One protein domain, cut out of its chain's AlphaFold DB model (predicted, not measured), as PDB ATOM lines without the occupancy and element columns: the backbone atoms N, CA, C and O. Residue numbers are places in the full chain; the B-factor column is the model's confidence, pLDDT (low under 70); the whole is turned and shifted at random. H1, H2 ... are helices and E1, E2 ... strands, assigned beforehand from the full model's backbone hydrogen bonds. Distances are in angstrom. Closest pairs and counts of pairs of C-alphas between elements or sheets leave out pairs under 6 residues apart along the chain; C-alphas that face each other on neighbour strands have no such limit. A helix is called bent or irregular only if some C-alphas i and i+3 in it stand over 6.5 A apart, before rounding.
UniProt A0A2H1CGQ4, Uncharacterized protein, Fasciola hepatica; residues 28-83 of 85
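AT A GLANCE: This is residues 28 to 83 of the 85 residues of an uncharacterized protein of Fasciola hepatica (UniProt A0A2H1CGQ4). A small three-stranded antiparallel sheet makes one end of an elongated domain, and two helices, H1 and H2, make the other end, set at a steep angle to each other with few contacts between them. Neither helix covers a face of the sheet; the chain leaves the sheet after E2, passes through both helices and comes back into it as E3, while residues 54 to 60, in the loop between the helices, stick out free. The printed part has 56 residues, with three named strands and two named helices in the order E1, E2, H1, H2, E3; the sheet's order is E1, E2, E3, and the class is mixed, helices and strands. The whole is only just loose, close to compact, with a radius of gyration of the C-alphas of 12.3 A and spans of 36 by 22 by 16 A.

IN THESE COORDINATES: In the sheet, E2 is residues 35 to 39, 13.6 A from first to last C-alpha. E1 is residues 28 to 30, 6.4 A long, beginning at C-alpha 28 at (28.048, -2.037, 6.830). E3 is residues 78 to 82, 13.6 A long, and ends at C-alpha 82 at (26.751, -5.782, 17.867). H1 is residues 43 to 53, 15.6 A long, from C-alpha 43 at (40.875, -18.502, 8.287). H2 is residues 63 to 72, 14.5 A long.

HOW THE PARTS SIT: E2 is the inner strand, and E1 and E3 are the edge strands. E1 and E2 form a hairpin, antiparallel at 164 degrees, with N 30 and O 35 2.8 A apart, within hydrogen-bond range. E2 and E3 are antiparallel at 155 degrees, with N 36 and O 81 2.8 A apart and N 79 and O 38 2.8 A apart. H1 is not on the sheet, but only just, with 4 pairs of C-alphas within 10 A. H2 is not on the sheet, with 2 such pairs. H1 and H2 only just touch, with 3 pairs of C-alphas within 8 A; the closest C-alphas, of Leu 46 and Arg 67, are 6.9 A apart. Their lines stand at a steep tilt of 47 degrees, opposite ways. H1 and E3 are apart, and so are H2 and E2. In H2 every O i to N i+4 pair is within hydrogen-bond range; in H1, 5 of 7 are. H1 is neither bent nor irregular, but only just: C-alphas 44 and 47 are 6.2 A apart.

THE WHOLE: The two C-alphas farthest apart, those of Glu 32 and Val 64, are 36.5 A apart. The printed part has no cut. No link is long: the link from H1 to H2, 9 residues, is short, and the other three are tight. The mean pLDDT of the printed part is 84.2; residues 56 to 61 are under 70.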
ATOM      1  N   CYS A  28      29.195  -2.900   6.562       87.12
ATOM      2  CA  CYS A  28      28.048  -2.037   6.830       87.12
ATOM      3  C   CYS A  28      27.889  -1.798   8.333       87.12
ATOM      4  O   CYS A  28      27.915  -2.739   9.127       87.12
ATOM      5  N   HIS A  29      27.710  -0.531   8.707       89.69
ATOM      6  CA  HIS A  29      27.405  -0.104  10.068       89.69
ATOM      7  C   HIS A  29      25.949   0.361  10.125       89.69
ATOM      8  O   HIS A  29      25.602   1.394   9.557       89.69
ATOM      9  N   ASP A  30      25.114  -0.395  10.827       88.75
ATOM     10  CA  ASP A  30      23.753  -0.006  11.178       88.75
ATOM     11  C   ASP A  30      23.775   0.586  12.594       88.75
ATOM     12  O   ASP A  30      23.751  -0.128  13.602       88.75
ATOM     13  N   TYR A  31      23.889   1.911  12.667       87.69
ATOM     14  CA  TYR A  31      23.953   2.633  13.937       87.69
ATOM     15  C   TYR A  31      22.620   2.631  14.689       87.69
ATOM     16  O   TYR A  31      22.626   2.690  15.917       87.69
ATOM     17  N   GLU A  32      21.488   2.540  13.992       90.56
ATOM     18  CA  GLU A  32      20.174   2.514  14.642       90.56
ATOM     19  C   GLU A  32      19.986   1.206  15.410       90.56
ATOM     20  O   GLU A  32      19.601   1.212  16.579       90.56
ATOM     21  N   GLN A  33      20.341   0.083  14.786       89.81
ATOM     22  CA  GLN A  33      20.236  -1.240  15.403       89.81
ATOM     23  C   GLN A  33      21.477  -1.634  16.211       89.81
ATOM     24  O   GLN A  33      21.515  -2.719  16.800       89.81
ATOM     25  N   GLN A  34      22.498  -0.772  16.238       92.25
ATOM     26  CA  GLN A  34      23.803  -1.049  16.837       92.25
ATOM     27  C   GLN A  34      24.395  -2.361  16.292       92.25
ATOM     28  O   GLN A  34      24.847  -3.224  17.051       92.25
ATOM     29  N   LYS A  35      24.361  -2.545  14.965       92.25
ATOM     30  CA  LYS A  35      24.872  -3.734  14.269       92.25
ATOM     31  C   LYS A  35      25.978  -3.394  13.288       92.25
ATOM     32  O   LYS A  35      25.995  -2.348  12.650       92.25
ATOM     33  N   TYR A  36      26.899  -4.332  13.156       90.12
ATOM     34  CA  TYR A  36      27.966  -4.318  12.178       90.12
ATOM     35  C   TYR A  36      27.905  -5.603  11.362       90.12
ATOM     36  O   TYR A  36      27.870  -6.700  11.924       90.12
ATOM     37  N   TYR A  37      27.892  -5.447  10.044       90.38
ATOM     38  CA  TYR A  37      27.832  -6.536   9.082       90.38
ATOM     39  C   TYR A  37      29.126  -6.565   8.286       90.38
ATOM     40  O   TYR A  37      29.564  -5.531   7.772       90.38
ATOM     41  N   ARG A  38      29.706  -7.755   8.134       90.75
ATOM     42  CA  ARG A  38      30.831  -7.957   7.221       90.75
ATOM     43  C   ARG A  38      30.842  -9.335   6.587       90.75
ATOM     44  O   ARG A  38      30.302 -10.278   7.158       90.75
ATOM     45  N   ILE A  39      31.512  -9.463   5.449       91.25
ATOM     46  CA  ILE A  39      31.832 -10.777   4.877       91.25
ATOM     47  C   ILE A  39      32.961 -11.486   5.639       91.25
ATOM     48  O   ILE A  39      33.744 -10.864   6.371       91.25
ATOM     49  N   PHE A  40      33.031 -12.801   5.445       90.25
ATOM     50  CA  PHE A  40      34.168 -13.637   5.805       90.25
ATOM     51  C   PHE A  40      35.446 -13.100   5.155       90.25
ATOM     52  O   PHE A  40      35.458 -12.757   3.974       90.25
ATOM     53  N   GLN A  41      36.523 -13.013   5.935       88.25
ATOM     54  CA  GLN A  41      37.783 -12.415   5.495       88.25
ATOM     55  C   GLN A  41      38.896 -13.443   5.306       88.25
ATOM     56  O   GLN A  41      39.681 -13.331   4.368       88.25
ATOM     57  N   SER A  42      39.024 -14.405   6.220       88.31
ATOM     58  CA  SER A  42      40.132 -15.366   6.211       88.31
ATOM     59  C   SER A  42      39.908 -16.498   7.211       88.31
ATOM     60  O   SER A  42      38.923 -16.517   7.943       88.31
ATOM     61  N   GLU A  43      40.883 -17.402   7.318       88.81
ATOM     62  CA  GLU A  43      40.875 -18.502   8.287       88.81
ATOM     63  C   GLU A  43      40.670 -18.062   9.745       88.81
ATOM     64  O   GLU A  43      40.140 -18.842  10.533       88.81
ATOM     65  N   ILE A  44      41.001 -16.812  10.097       87.56
ATOM     66  CA  ILE A  44      40.755 -16.242  11.436       87.56
ATOM     67  C   ILE A  44      39.260 -16.311  11.803       87.56
ATOM     68  O   ILE A  44      38.902 -16.508  12.963       87.56
ATOM     69  N   ASP A  45      38.377 -16.209  10.812       90.38
ATOM     70  CA  ASP A  45      36.931 -16.257  11.013       90.38
ATOM     71  C   ASP A  45      36.378 -17.679  11.173       90.38
ATOM     72  O   ASP A  45      35.250 -17.849  11.645       90.38
ATOM     73  N   LEU A  46      37.145 -18.720  10.830       88.38
ATOM     74  CA  LEU A  46      36.705 -20.107  11.013       88.38
ATOM     75  C   LEU A  46      36.475 -20.423  12.494       88.38
ATOM     76  O   LEU A  46      35.550 -21.161  12.831       88.38
ATOM     77  N   ASP A  47      37.258 -19.814  13.387       87.62
ATOM     78  CA  ASP A  47      37.063 -19.942  14.829       87.62
ATOM     79  C   ASP A  47      35.746 -19.325  15.305       87.62
ATOM     80  O   ASP A  47      35.150 -19.816  16.266       87.62
ATOM     81  N   ILE A  48      35.269 -18.273  14.633       87.50
ATOM     82  CA  ILE A  48      33.946 -17.704  14.897       87.50
ATOM     83  C   ILE A  48      32.899 -18.736  14.492       87.50
ATOM     84  O   ILE A  48      32.111 -19.141  15.342       87.50
ATOM     85  N   ILE A  49      32.940 -19.231  13.247       85.38
ATOM     86  CA  ILE A  49      31.991 -20.237  12.739       85.38
ATOM     87  C   ILE A  49      31.919 -21.434  13.692       85.38
ATOM     88  O   ILE A  49      30.827 -21.793  14.134       85.38
ATOM     89  N   ARG A  50      33.074 -21.986  14.086       83.12
ATOM     90  CA  ARG A  50      33.186 -23.147  14.982       83.12
ATOM     91  C   ARG A  50      32.441 -22.955  16.305       83.12
ATOM     92  O   ARG A  50      31.757 -23.868  16.754       83.12
ATOM     93  N   ARG A  51      32.511 -21.764  16.913       85.06
ATOM     94  CA  ARG A  51      31.800 -21.448  18.174       85.06
ATOM     95  C   ARG A  51      30.277 -21.422  18.025       85.06
ATOM     96  O   ARG A  51      29.572 -21.546  19.025       85.06
ATOM     97  N   TYR A  52      29.770 -21.240  16.808       80.81
ATOM     98  CA  TYR A  52      28.338 -21.203  16.513       80.81
ATOM     99  C   TYR A  52      27.806 -22.506  15.903       80.81
ATOM    100  O   TYR A  52      26.589 -22.636  15.789       80.81
ATOM    101  N   VAL A  53      28.658 -23.485  15.565       77.69
ATOM    102  CA  VAL A  53      28.226 -24.782  15.001       77.69
ATOM    103  C   VAL A  53      27.232 -25.490  15.924       77.69
ATOM    104  O   VAL A  53      26.188 -25.940  15.465       77.69
ATOM    105  N   GLU A  54      27.494 -25.513  17.232       74.12
ATOM    106  CA  GLU A  54      26.590 -26.117  18.225       74.12
ATOM    107  C   GLU A  54      25.258 -25.364  18.371       74.12
ATOM    108  O   GLU A  54      24.281 -25.908  18.875       74.12
ATOM    109  N   ARG A  55      25.215 -24.099  17.939       76.62
ATOM    110  CA  ARG A  55      24.024 -23.240  17.978       76.62
ATOM    111  C   ARG A  55      23.277 -23.223  16.645       76.62
ATOM    112  O   ARG A  55      22.313 -22.472  16.501       76.62
ATOM    113  N   ASN A  56      23.744 -23.988  15.662       68.81
ATOM    114  CA  ASN A  56      23.172 -24.008  14.329       68.81
ATOM    115  C   ASN A  56      21.833 -24.764  14.346       68.81
ATOM    116  O   ASN A  56      21.733 -25.852  14.907       68.81
ATOM    117  N   LEU A  57      20.797 -24.175  13.743       58.25
ATOM    118  CA  LEU A  57      19.455 -24.770  13.653       58.25
ATOM    119  C   LEU A  57      19.364 -25.838  12.548       58.25
ATOM    120  O   LEU A  57      18.369 -26.556  12.457       58.25
ATOM    121  N   CYS A  58      20.389 -25.935  11.700       60.44
ATOM    122  CA  CYS A  58      20.522 -26.962  10.674       60.44
ATOM    123  C   CYS A  58      21.227 -28.213  11.219       60.44
ATOM    124  O   CYS A  58      21.919 -28.162  12.234       60.44
ATOM    125  N   SER A  59      21.110 -29.337  10.502       66.06
ATOM    126  CA  SER A  59      21.920 -30.531  10.767       66.06
ATOM    127  C   SER A  59      23.404 -30.162  10.829       66.06
ATOM    128  O   SER A  59      23.892 -29.452   9.948       66.06
ATOM    129  N   THR A  60      24.116 -30.648  11.847       65.69
ATOM    130  CA  THR A  60      25.547 -30.386  12.030       65.69
ATOM    131  C   THR A  60      26.324 -30.824  10.787       65.69
ATOM    132  O   THR A  60      26.362 -32.012  10.466       65.69
ATOM    133  N   TYR A  61      26.933 -29.876  10.074       66.38
ATOM    134  CA  TYR A  61      27.875 -30.208   9.005       66.38
ATOM    135  C   TYR A  61      29.250 -30.527   9.611       66.38
ATOM    136  O   TYR A  61      29.608 -29.960  10.645       66.38
ATOM    137  N   PRO A  62      30.057 -31.400   8.987       75.12
ATOM    138  CA  PRO A  62      31.458 -31.558   9.363       75.12
ATOM    139  C   PRO A  62      32.234 -30.238   9.219       75.12
ATOM    140  O   PRO A  62      31.995 -29.480   8.277       75.12
ATOM    141  N   ASP A  63      33.233 -29.998  10.074       72.38
ATOM    142  CA  ASP A  63      34.090 -28.793  10.032       72.38
ATOM    143  C   ASP A  63      34.695 -28.526   8.644       72.38
ATOM    144  O   ASP A  63      34.793 -27.384   8.187       72.38
ATOM    145  N   VAL A  64      35.054 -29.599   7.933       76.00
ATOM    146  CA  VAL A  64      35.612 -29.549   6.573       76.00
ATOM    147  C   VAL A  64      34.647 -28.877   5.594       76.00
ATOM    148  O   VAL A  64      35.076 -28.136   4.711       76.00
ATOM    149  N   THR A  65      33.344 -29.093   5.765       83.06
ATOM    150  CA  THR A  65      32.305 -28.535   4.899       83.06
ATOM    151  C   THR A  65      32.179 -27.026   5.094       83.06
ATOM    152  O   THR A  65      32.151 -26.292   4.108       83.06
ATOM    153  N   TYR A  66      32.187 -26.544   6.340       82.50
ATOM    154  CA  TYR A  66      32.156 -25.104   6.622       82.50
ATOM    155  C   TYR A  66      33.374 -24.389   6.041       82.50
ATOM    156  O   TYR A  66      33.228 -23.363   5.376       82.50
ATOM    157  N   ARG A  67      34.568 -24.961   6.238       87.81
ATOM    158  CA  ARG A  67      35.805 -24.419   5.666       87.81
ATOM    159  C   ARG A  67      35.747 -24.379   4.143       87.81
ATOM    160  O   ARG A  67      36.125 -23.372   3.555       87.81
ATOM    161  N   TYR A  68      35.267 -25.448   3.506       88.88
ATOM    162  CA  TYR A  68      35.130 -25.494   2.053       88.88
ATOM    163  C   TYR A  68      34.226 -24.365   1.541       88.88
ATOM    164  O   TYR A  68      34.643 -23.618   0.661       88.88
ATOM    165  N   PHE A  69      33.037 -24.175   2.116       87.56
ATOM    166  CA  PHE A  69      32.138 -23.107   1.674       87.56
ATOM    167  C   PHE A  69      32.712 -21.709   1.915       87.56
ATOM    168  O   PHE A  69      32.731 -20.903   0.987       87.56
ATOM    169  N   ALA A  70      33.235 -21.446   3.114       88.56
ATOM    170  CA  ALA A  70      33.763 -20.131   3.472       88.56
ATOM    171  C   ALA A  70      34.952 -19.704   2.600       88.56
ATOM    172  O   ALA A  70      35.089 -18.529   2.277       88.56
ATOM    173  N   MET A  71      35.790 -20.657   2.183       87.94
ATOM    174  CA  MET A  71      36.963 -20.368   1.355       87.94
ATOM    175  C   MET A  71      36.642 -20.255  -0.142       87.94
ATOM    176  O   MET A  71      37.346 -19.538  -0.847       87.94
ATOM    177  N   ASN A  72      35.619 -20.960  -0.640       89.88
ATOM    178  CA  ASN A  72      35.257 -20.932  -2.064       89.88
ATOM    179  C   ASN A  72      34.242 -19.830  -2.405       89.88
ATOM    180  O   ASN A  72      34.245 -19.354  -3.536       89.88
ATOM    181  N   TRP A  73      33.407 -19.422  -1.441       90.00
ATOM    182  CA  TRP A  73      32.406 -18.357  -1.597       90.00
ATOM    183  C   TRP A  73      32.358 -17.440  -0.360       90.00
ATOM    184  O   TRP A  73      31.330 -17.366   0.328       90.00
ATOM    185  N   PRO A  74      33.468 -16.753  -0.029       87.31
ATOM    186  CA  PRO A  74      33.544 -15.865   1.134       87.31
ATOM    187  C   PRO A  74      32.497 -14.741   1.105       87.31
ATOM    188  O   PRO A  74      31.988 -14.336   2.148       87.31
ATOM    189  N   GLU A  75      32.114 -14.277  -0.084       85.12
ATOM    190  CA  GLU A  75      31.101 -13.246  -0.304       85.12
ATOM    191  C   GLU A  75      29.689 -13.665   0.133       85.12
ATOM    192  O   GLU A  75      28.857 -12.810   0.432       85.12
ATOM    193  N   LEU A  76      29.420 -14.973   0.212       86.44
ATOM    194  CA  LEU A  76      28.144 -15.518   0.682       86.44
ATOM    195  C   LEU A  76      28.131 -15.757   2.199       86.44
ATOM    196  O   LEU A  76      27.096 -16.101   2.769       86.44
ATOM    197  N   CYS A  77      29.272 -15.574   2.864       87.88
ATOM    198  CA  CYS A  77      29.439 -15.818   4.288       87.88
ATOM    199  C   CYS A  77      29.412 -14.487   5.050       87.88
ATOM    200  O   CYS A  77      30.433 -13.816   5.172       87.88
ATOM    201  N   ILE A  78      28.242 -14.099   5.565       89.75
ATOM    202  CA  ILE A  78      28.033 -12.810   6.241       89.75
ATOM    203  C   ILE A  78      28.000 -13.004   7.759       89.75
ATOM    204  O   ILE A  78      27.227 -13.808   8.280       89.75
ATOM    205  N   PHE A  79      28.797 -12.218   8.478       90.12
ATOM    206  CA  PHE A  79      28.769 -12.124   9.933       90.12
ATOM    207  C   PHE A  79      28.074 -10.859  10.404       90.12
ATOM    208  O   PHE A  79      28.188  -9.799   9.786       90.12
ATOM    209  N   VAL A  80      27.409 -10.983  11.553       91.69
ATOM    210  CA  VAL A  80      26.757  -9.880  12.256       91.69
ATOM    211  C   VAL A  80      27.294  -9.822  13.677       91.69
ATOM    212  O   VAL A  80      27.230 -10.808  14.411       91.69
ATOM    213  N   SER A  81      27.788  -8.660  14.086       90.25
ATOM    214  CA  SER A  81      28.148  -8.376  15.475       90.25
ATOM    215  C   SER A  81      27.407  -7.141  15.971       90.25
ATOM    216  O   SER A  81      27.041  -6.265  15.192       90.25
ATOM    217  N   SER A  82      27.173  -7.054  17.279       91.62
ATOM    218  CA  SER A  82      26.751  -5.782  17.867       91.62
ATOM    219  C   SER A  82      27.914  -4.787  17.811       91.62
ATOM    220  O   SER A  82      29.066  -5.181  18.005       91.62
ATOM    221  N   LEU A  83      27.623  -3.515  17.545       78.62
ATOM    222  CA  LEU A  83      28.580  -2.430  17.726       78.62
ATOM    223  C   LEU A  83      28.843  -2.308  19.231       78.62
ATOM    224  O   LEU A  83      27.926  -2.049  20.008       78.62
TER     225      LEU A  83